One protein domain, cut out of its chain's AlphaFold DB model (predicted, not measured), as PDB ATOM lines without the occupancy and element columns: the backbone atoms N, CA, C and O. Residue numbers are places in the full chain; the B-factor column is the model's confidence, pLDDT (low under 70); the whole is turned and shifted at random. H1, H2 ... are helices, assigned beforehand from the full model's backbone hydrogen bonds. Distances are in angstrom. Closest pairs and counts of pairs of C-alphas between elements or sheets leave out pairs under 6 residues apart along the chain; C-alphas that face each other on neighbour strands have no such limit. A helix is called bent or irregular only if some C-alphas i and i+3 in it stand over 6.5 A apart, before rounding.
ATOM      1  N   MET A 114     128.590 108.244 133.821       83.00
ATOM      2  CA  MET A 114     128.981 109.579 133.348       83.00
ATOM      3  C   MET A 114     130.160 109.527 132.384       83.00
ATOM      4  O   MET A 114     130.095 110.104 131.304       83.00
ATOM      5  N   LYS A 115     131.206 108.752 132.689       85.44
ATOM      6  CA  LYS A 115     132.354 108.581 131.783       85.44
ATOM      7  C   LYS A 115     131.926 108.038 130.413       85.44
ATOM      8  O   LYS A 115     132.429 108.487 129.384       85.44
ATOM      9  N   ARG A 116     130.977 107.095 130.384       81.50
ATOM     10  CA  ARG A 116     130.426 106.513 129.152       81.50
ATOM     11  C   ARG A 116     129.436 107.451 128.446       81.50
ATOM     12  O   ARG A 116     129.392 107.467 127.222       81.50
ATOM     13  N   ALA A 117     128.665 108.236 129.189       83.94
ATOM     14  CA  ALA A 117     127.768 109.250 128.647       83.94
ATOM     15  C   ALA A 117     128.570 110.370 127.969       83.94
ATOM     16  O   ALA A 117     128.326 110.675 126.804       83.94
ATOM     17  N   TYR A 118     129.609 110.887 128.629       88.38
ATOM     18  CA  TYR A 118     130.510 111.885 128.052       88.38
ATOM     19  C   TYR A 118     131.282 111.353 126.848       88.38
ATOM     20  O   TYR A 118     131.451 112.076 125.867       88.38
ATOM     21  N   SER A 119     131.737 110.097 126.874       84.38
ATOM     22  CA  SER A 119     132.436 109.532 125.718       84.38
ATOM     23  C   SER A 119     131.517 109.376 124.505       84.38
ATOM     24  O   SER A 119     131.952 109.647 123.387       84.38
ATOM     25  N   LYS A 120     130.241 109.019 124.703       85.31
ATOM     26  CA  LYS A 120     129.231 108.996 123.631       85.31
ATOM     27  C   LYS A 120     128.896 110.396 123.125       85.31
ATOM     28  O   LYS A 120     128.906 110.610 121.920       85.31
ATOM     29  N   LEU A 121     128.675 111.351 124.026       84.88
ATOM     30  CA  LEU A 121     128.377 112.737 123.666       84.88
ATOM     31  C   LEU A 121     129.506 113.358 122.835       84.88
ATOM     32  O   LEU A 121     129.251 113.968 121.803       84.88
ATOM     33  N   ARG A 122     130.766 113.146 123.233       88.81
ATOM     34  CA  ARG A 122     131.933 113.626 122.476       88.81
ATOM     35  C   ARG A 122     132.046 112.992 121.091       88.81
ATOM     36  O   ARG A 122     132.466 113.675 120.163       88.81
ATOM     37  N   ARG A 123     131.687 111.711 120.945       85.62
ATOM     38  CA  ARG A 123     131.640 111.040 119.634       85.62
ATOM     39  C   ARG A 123     130.565 111.664 118.748       85.62
ATOM     40  O   ARG A 123     130.878 112.072 117.642       85.62
ATOM     41  N   LEU A 124     129.361 111.861 119.280       84.56
ATOM     42  CA  LEU A 124     128.262 112.494 118.549       84.56
ATOM     43  C   LEU A 124     128.580 113.932 118.140       84.56
ATOM     44  O   LEU A 124     128.327 114.304 117.004       84.56
ATOM     45  N   LEU A 125     129.180 114.730 119.026       87.38
ATOM     46  CA  LEU A 125     129.626 116.087 118.696       87.38
ATOM     47  C   LEU A 125     130.684 116.079 117.588       87.38
ATOM     48  O   LEU A 125     130.632 116.908 116.688       87.38
ATOM     49  N   ARG A 126     131.630 115.134 117.625       88.88
ATOM     50  CA  ARG A 126     132.652 114.994 116.582       88.88
ATOM     51  C   ARG A 126     132.038 114.623 115.235       88.88
ATOM     52  O   ARG A 126     132.384 115.241 114.233       88.88
ATOM     53  N   ASP A 127     131.119 113.667 115.233       82.12
ATOM     54  CA  ASP A 127     130.419 113.237 114.025       82.12
ATOM     55  C   ASP A 127     129.539 114.371 113.482       82.12
ATOM     56  O   ASP A 127     129.518 114.615 112.278       82.12
ATOM     57  N   LEU A 128     128.899 115.139 114.368       84.06
ATOM     58  CA  LEU A 128     128.106 116.310 114.011       84.06
ATOM     59  C   LEU A 128     128.961 117.408 113.377       84.06
ATOM     60  O   LEU A 128     128.578 117.946 112.346       84.06
ATOM     61  N   ILE A 129     130.124 117.720 113.953       85.81
ATOM     62  CA  ILE A 129     131.046 118.737 113.423       85.81
ATOM     63  C   ILE A 129     131.609 118.297 112.066       85.81
ATOM     64  O   ILE A 129     131.663 119.094 111.129       85.81
ATOM     65  N   TYR A 130     131.988 117.024 111.936       90.81
ATOM     66  CA  TYR A 130     132.453 116.464 110.668       90.81
ATOM     67  C   TYR A 130     131.364 116.543 109.588       90.81
ATOM     68  O   TYR A 130     131.628 116.957 108.458       90.81
ATOM     69  N   TYR A 131     130.119 116.221 109.947       81.94
ATOM     70  CA  TYR A 131     128.984 116.276 109.030       81.94
ATOM     71  C   TYR A 131     128.535 117.715 108.720       81.94
ATOM     72  O   TYR A 131     128.147 118.004 107.588       81.94
ATOM     73  N   MET A 132     128.664 118.643 109.673       82.69
ATOM     74  CA  MET A 132     128.358 120.073 109.519       82.69
ATOM     75  C   MET A 132     129.242 120.718 108.458       82.69
ATOM     76  O   MET A 132     128.759 121.508 107.653       82.69
ATOM     77  N   LYS A 133     130.518 120.327 108.404       81.88
ATOM     78  CA  LYS A 133     131.461 120.819 107.397       81.88
ATOM     79  C   LYS A 133     131.098 120.372 105.974       81.88
ATOM     80  O   LYS A 133     131.447 121.056 105.022       81.88
ATOM     81  N   LYS A 134     130.389 119.246 105.826       85.44
ATOM     82  CA  LYS A 134     129.933 118.733 104.525       85.44
ATOM     83  C   LYS A 134     128.536 119.233 104.144       85.44
ATOM     84  O   LYS A 134     128.284 119.452 102.968       85.44
ATOM     85  N   ASN A 135     127.627 119.381 105.109       85.50
ATOM     86  CA  ASN A 135     126.247 119.820 104.884       85.50
ATOM     87  C   ASN A 135     125.726 120.644 106.080       85.50
ATOM     88  O   ASN A 135     124.997 120.104 106.924       85.50
ATOM     89  N   PRO A 136     126.045 121.947 106.158       81.62
ATOM     90  CA  PRO A 136     125.711 122.766 107.323       81.62
ATOM     91  C   PRO A 136     124.195 122.891 107.536       81.62
ATOM     92  O   PRO A 136     123.725 122.780 108.667       81.62
ATOM     93  N   MET A 137     123.409 123.006 106.459       85.69
ATOM     94  CA  MET A 137     121.950 123.183 106.541       85.69
ATOM     95  C   MET A 137     121.223 121.973 107.139       85.69
ATOM     96  O   MET A 137     120.302 122.132 107.936       85.69
ATOM     97  N   LYS A 138     121.655 120.749 106.805       83.06
ATOM     98  CA  LYS A 138     121.033 119.525 107.337       83.06
ATOM     99  C   LYS A 138     121.313 119.357 108.827       83.06
ATOM    100  O   LYS A 138     120.421 118.982 109.572       83.06
ATOM    101  N   VAL A 139     122.532 119.672 109.266       85.25
ATOM    102  CA  VAL A 139     122.914 119.624 110.686       85.25
ATOM    103  C   VAL A 139     122.196 120.693 111.495       85.25
ATOM    104  O   VAL A 139     121.704 120.411 112.588       85.25
ATOM    105  N   PHE A 140     122.094 121.899 110.942       80.62
ATOM    106  CA  PHE A 140     121.337 122.979 111.551       80.62
ATOM    107  C   PHE A 140     119.875 122.571 111.759       80.62
ATOM    108  O   PHE A 140     119.370 122.658 112.874       80.62
ATOM    109  N   MET A 141     119.220 122.022 110.736       79.19
ATOM    110  CA  MET A 141     117.836 121.553 110.852       79.19
ATOM    111  C   MET A 141     117.674 120.325 111.758       79.19
ATOM    112  O   MET A 141     116.651 120.190 112.414       79.19
ATOM    113  N   LEU A 142     118.672 119.441 111.831       82.75
ATOM    114  CA  LEU A 142     118.626 118.231 112.662       82.75
ATOM    115  C   LEU A 142     118.827 118.524 114.155       82.75
ATOM    116  O   LEU A 142     118.252 117.845 114.997       82.75
ATOM    117  N   VAL A 143     119.689 119.484 114.493       81.62
ATOM    118  CA  VAL A 143     120.136 119.703 115.879       81.62
ATOM    119  C   VAL A 143     119.795 121.094 116.371       81.62
ATOM    120  O   VAL A 143     119.253 121.236 117.459       81.62
ATOM    121  N   ILE A 144     120.072 122.129 115.589       80.56
ATOM    122  CA  ILE A 144     119.875 123.506 116.038       80.56
ATOM    123  C   ILE A 144     118.386 123.871 116.013       80.56
ATOM    124  O   ILE A 144     117.884 124.413 116.994       80.56
ATOM    125  N   MET A 145     117.650 123.502 114.964       77.56
ATOM    126  CA  MET A 145     116.222 123.811 114.836       77.56
ATOM    127  C   MET A 145     115.377 123.168 115.952       77.56
ATOM    128  O   MET A 145     114.602 123.894 116.571       77.56
ATOM    129  N   PRO A 146     115.573 121.892 116.343       78.38
ATOM    130  CA  PRO A 146     114.859 121.304 117.476       78.38
ATOM    131  C   PRO A 146     115.289 121.874 118.832       78.38
ATOM    132  O   PRO A 146     114.486 121.907 119.758       78.38
ATOM    133  N   LEU A 147     116.533 122.341 118.975       74.06
ATOM    134  CA  LEU A 147     117.017 122.937 120.225       74.06
ATOM    135  C   LEU A 147     116.538 124.381 120.425       74.06
ATOM    136  O   LEU A 147     116.270 124.772 121.562       74.06
ATOM    137  N   ILE A 148     116.414 125.147 119.338       70.81
ATOM    138  CA  ILE A 148     115.834 126.495 119.339       70.81
ATOM    139  C   ILE A 148     114.311 126.396 119.477       70.81
ATOM    140  O   ILE A 148     113.741 126.955 120.409       70.81
ATOM    141  N   THR A 149     113.661 125.629 118.601       67.31
ATOM    142  CA  THR A 149     112.193 125.526 118.530       67.31
ATOM    143  C   THR A 149     111.610 124.719 119.684       67.31
ATOM    144  O   THR A 149     110.534 125.032 120.175       67.31
ATOM    145  N   GLY A 150     112.324 123.705 120.179       68.75
ATOM    146  CA  GLY A 150     111.879 122.887 121.309       68.75
ATOM    147  C   GLY A 150     112.056 123.544 122.680       68.75
ATOM    148  O   GLY A 150     111.719 122.924 123.684       68.75
ATOM    149  N   GLY A 151     112.628 124.753 122.766       66.56
ATOM    150  CA  GLY A 151     112.777 125.489 124.030       66.56
ATOM    151  C   GLY A 151     113.657 124.799 125.084       66.56
ATOM    152  O   GLY A 151     113.741 125.246 126.226       66.56
ATOM    153  N   ALA A 152     114.355 123.714 124.735       69.50
ATOM    154  CA  ALA A 152     115.234 123.007 125.666       69.50
ATOM    155  C   ALA A 152     116.381 123.914 126.134       69.50
ATOM    156  O   ALA A 152     116.799 123.863 127.290       69.50
ATOM    157  N   LEU A 153     116.851 124.789 125.243       64.19
ATOM    158  CA  LEU A 153     117.903 125.747 125.543       64.19
ATOM    159  C   LEU A 153     117.412 126.829 126.518       64.19
ATOM    160  O   LEU A 153     118.099 127.123 127.492       64.19
ATOM    161  N   THR A 154     116.191 127.347 126.343       60.56
ATOM    162  CA  THR A 154     115.604 128.340 127.260       60.56
ATOM    163  C   THR A 154     115.284 127.732 128.625       60.56
ATOM    164  O   THR A 154     115.574 128.351 129.645       60.56
ATOM    165  N   GLY A 155     114.788 126.492 128.673       61.38
ATOM    166  CA  GLY A 155     114.535 125.769 129.922       61.38
ATOM    167  C   GLY A 155     115.809 125.460 130.716       61.38
ATOM    168  O   GLY A 155     115.785 125.474 131.946       61.38
ATOM    169  N   LEU A 156     116.935 125.225 130.035       68.19
ATOM    170  CA  LEU A 156     118.242 125.087 130.679       68.19
ATOM    171  C   LEU A 156     118.764 126.438 131.175       68.19
ATOM    172  O   LEU A 156     119.200 126.523 132.317       68.19
ATOM    173  N   LEU A 157     118.657 127.503 130.379       63.62
ATOM    174  CA  LEU A 157     119.058 128.851 130.799       63.62
ATOM    175  C   LEU A 157     118.237 129.354 131.996       63.62
ATOM    176  O   LEU A 157     118.798 129.925 132.928       63.62
ATOM    177  N   HIS A 158     116.939 129.044 132.032       59.78
ATOM    178  CA  HIS A 158     116.066 129.338 133.168       59.78
ATOM    179  C   HIS A 158     116.482 128.564 134.431       59.78
ATOM    180  O   HIS A 158     116.427 129.098 135.535       59.78
ATOM    181  N   LYS A 159     116.969 127.323 134.278       66.62
ATOM    182  CA  LYS A 159     117.535 126.524 135.382       66.62
ATOM    183  C   LYS A 159     118.894 127.041 135.864       66.62
ATOM    184  O   LYS A 159     119.228 126.824 137.023       66.62
ATOM    185  N   PHE A 160     119.655 127.722 135.006       69.12
ATOM    186  CA  PHE A 160     120.926 128.357 135.364       69.12
ATOM    187  C   PHE A 160     120.774 129.806 135.863       69.12
ATOM    188  O   PHE A 160     121.776 130.445 136.164       69.12
ATOM    189  N   GLY A 161     119.543 130.317 136.014       50.16
ATOM    190  CA  GLY A 161     119.267 131.577 136.716       50.16
ATOM    191  C   GLY A 161     119.694 132.852 135.980       50.16
ATOM    192  O   GLY A 161     119.632 133.936 136.552       50.16
ATOM    193  N   ILE A 162     120.098 132.753 134.711       65.62
ATOM    194  CA  ILE A 162     120.471 133.912 133.898       65.62
ATOM    195  C   ILE A 162     119.238 134.315 133.085       65.62
ATOM    196  O   ILE A 162     118.886 133.667 132.098       65.62
ATOM    197  N   ARG A 163     118.556 135.374 133.545       54.91
ATOM    198  CA  ARG A 163     117.455 136.033 132.824       54.91
ATOM    199  C   ARG A 163     117.933 136.390 131.417       54.91
ATOM    200  O   ARG A 163     118.861 137.178 131.254       54.91
ATOM    201  N   LEU A 164     117.293 135.806 130.408       59.41
ATOM    202  CA  LEU A 164     117.520 136.188 129.022       59.41
ATOM    203  C   LEU A 164     117.025 137.633 128.819       59.41
ATOM    204  O   LEU A 164     115.901 137.942 129.213       59.41
ATOM    205  N   PRO A 165     117.840 138.523 128.228       58.69
ATOM    206  CA  PRO A 165     117.439 139.896 127.957       58.69
ATOM    207  C   PRO A 165     116.243 139.933 126.994       58.69
ATOM    208  O   PRO A 165     116.166 139.159 126.035       58.69
ATOM    209  N   HIS A 166     115.328 140.871 127.254       57.91
ATOM    210  CA  HIS A 166     113.955 140.976 126.730       57.91
ATOM    211  C   HIS A 166     113.790 140.968 125.188       57.91
ATOM    212  O   HIS A 166     112.666 140.944 124.688       57.91
ATOM    213  N   GLY A 167     114.876 140.986 124.408       59.03
ATOM    214  CA  GLY A 167     114.844 140.886 122.943       59.03
ATOM    215  C   GLY A 167     114.553 139.472 122.424       59.03
ATOM    216  O   GLY A 167     113.810 139.314 121.457       59.03
ATOM    217  N   LEU A 168     115.059 138.430 123.096       58.06
ATOM    218  CA  LEU A 168     114.802 137.033 122.708       58.06
ATOM    219  C   LEU A 168     113.433 136.539 123.182       58.06
ATOM    220  O   LEU A 168     112.832 135.680 122.546       58.06
ATOM    221  N   GLU A 169     112.909 137.127 124.255       60.66
ATOM    222  CA  GLU A 169     111.558 136.854 124.743       60.66
ATOM    223  C   GLU A 169     110.485 137.357 123.764       60.66
ATOM    224  O   GLU A 169     109.477 136.686 123.570       60.66
ATOM    225  N   LYS A 170     110.731 138.469 123.053       56.81
ATOM    226  CA  LYS A 170     109.797 139.004 122.047       56.81
ATOM    227  C   LYS A 170     109.798 138.233 120.719       56.81
ATOM    228  O   LYS A 170     108.735 138.075 120.130       56.81
ATOM    229  N   MET A 171     110.937 137.695 120.267       54.69
ATOM    230  CA  MET A 171     110.979 136.843 119.059       54.69
ATOM    231  C   MET A 171     110.564 135.386 119.324       54.69
ATOM    232  O   MET A 171     109.996 134.747 118.446       54.69
ATOM    233  N   MET A 172     110.804 134.859 120.529       56.41
ATOM    234  CA  MET A 172     110.450 133.480 120.906       56.41
ATOM    235  C   MET A 172     109.045 133.381 121.531       56.41
ATOM    236  O   MET A 172     108.381 132.356 121.410       56.41
TER     237      MET A 172
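What this domain is: This is residues 114 to 172 of the 236 residues of an uncharacterized protein of Glarea lozoyensis (strain ATCC 20868 / MF5171) (UniProt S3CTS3). The printed part is a loose, open chain of four helices: the long helix H1 and the helix H2 meet at a tight turn and make a corner like a V, and from the far end of H2 the chain goes on through the short helix H3 and folds back to H4. Residues 114 to 127 of H1 stick out free as an arm, and so do residues 155 to 161 around the end of H3, while H4 touches no other helix. The printed part has 59 residues with four named helices, in the order H1, H2, H3, H4, and no named strand, and its class is all helix. It is loose, with a radius of gyration of the C-alphas of 14.4 A, and flat, spanning 35 by 31 by 15 A.

How they stand to each other: Begin with H1, residues 114 to 134, and go on to H2, residues 136 to 149. They touch with residues 128 to 132 of H1 and 138 to 140 of H2 alone, and their closest C-alphas, those of Met 132 and Val 139, are 5.6 A apart. Their lines stand at a steep tilt of 51 degrees, and they run opposite ways. Next look at H3, residues 152 to 159, which is close to H2 but not clearly touching it: their closest C-alphas, those of Leu 147 and Leu 153, are 6.1 A apart. H2 and H3 run the same way at a steep tilt of 43 degrees. H4, residues 166 to 172, is apart from H1 and H3, and only just apart from H2, the closest C-alphas being 8.5 A apart. H1 and H3 are apart too. In H3 every backbone O i to N i+4 pair is within hydrogen-bond range, against 16 of 17 in H1, 8 of 10 in H2 and 1 of 3 in H4, where 0 of 4 O i to N i+3 pairs are within range.

Where its parts are: Find C-alpha 114 at (128.981, 109.579, 133.348); from there H1 runs 30.3 A to C-alpha 134 at (129.933, 118.733, 104.525). H2 runs 17.8 A from Pro 136 to Thr 149, and it is neither bent nor irregular, but only just: C-alphas 142 and 145 are 6.5 A apart. H3 runs 10.6 A from Ala 152 to Lys 159. H4 runs 10.1 A from His 166 to C-alpha 172 at (110.450, 133.480, 120.906).

The domain as a whole: The two C-alphas farthest apart are those of Arg 116 and Lys 170, 39.1 A. The printed part has no cut; the links H1 to H2 and H2 to H3 are tight, the link H3 to H4 is short with 6 residues, and no link is long. In this predicted model the mean pLDDT of the printed part is 74.4, and residues 149 to 172 are under 70.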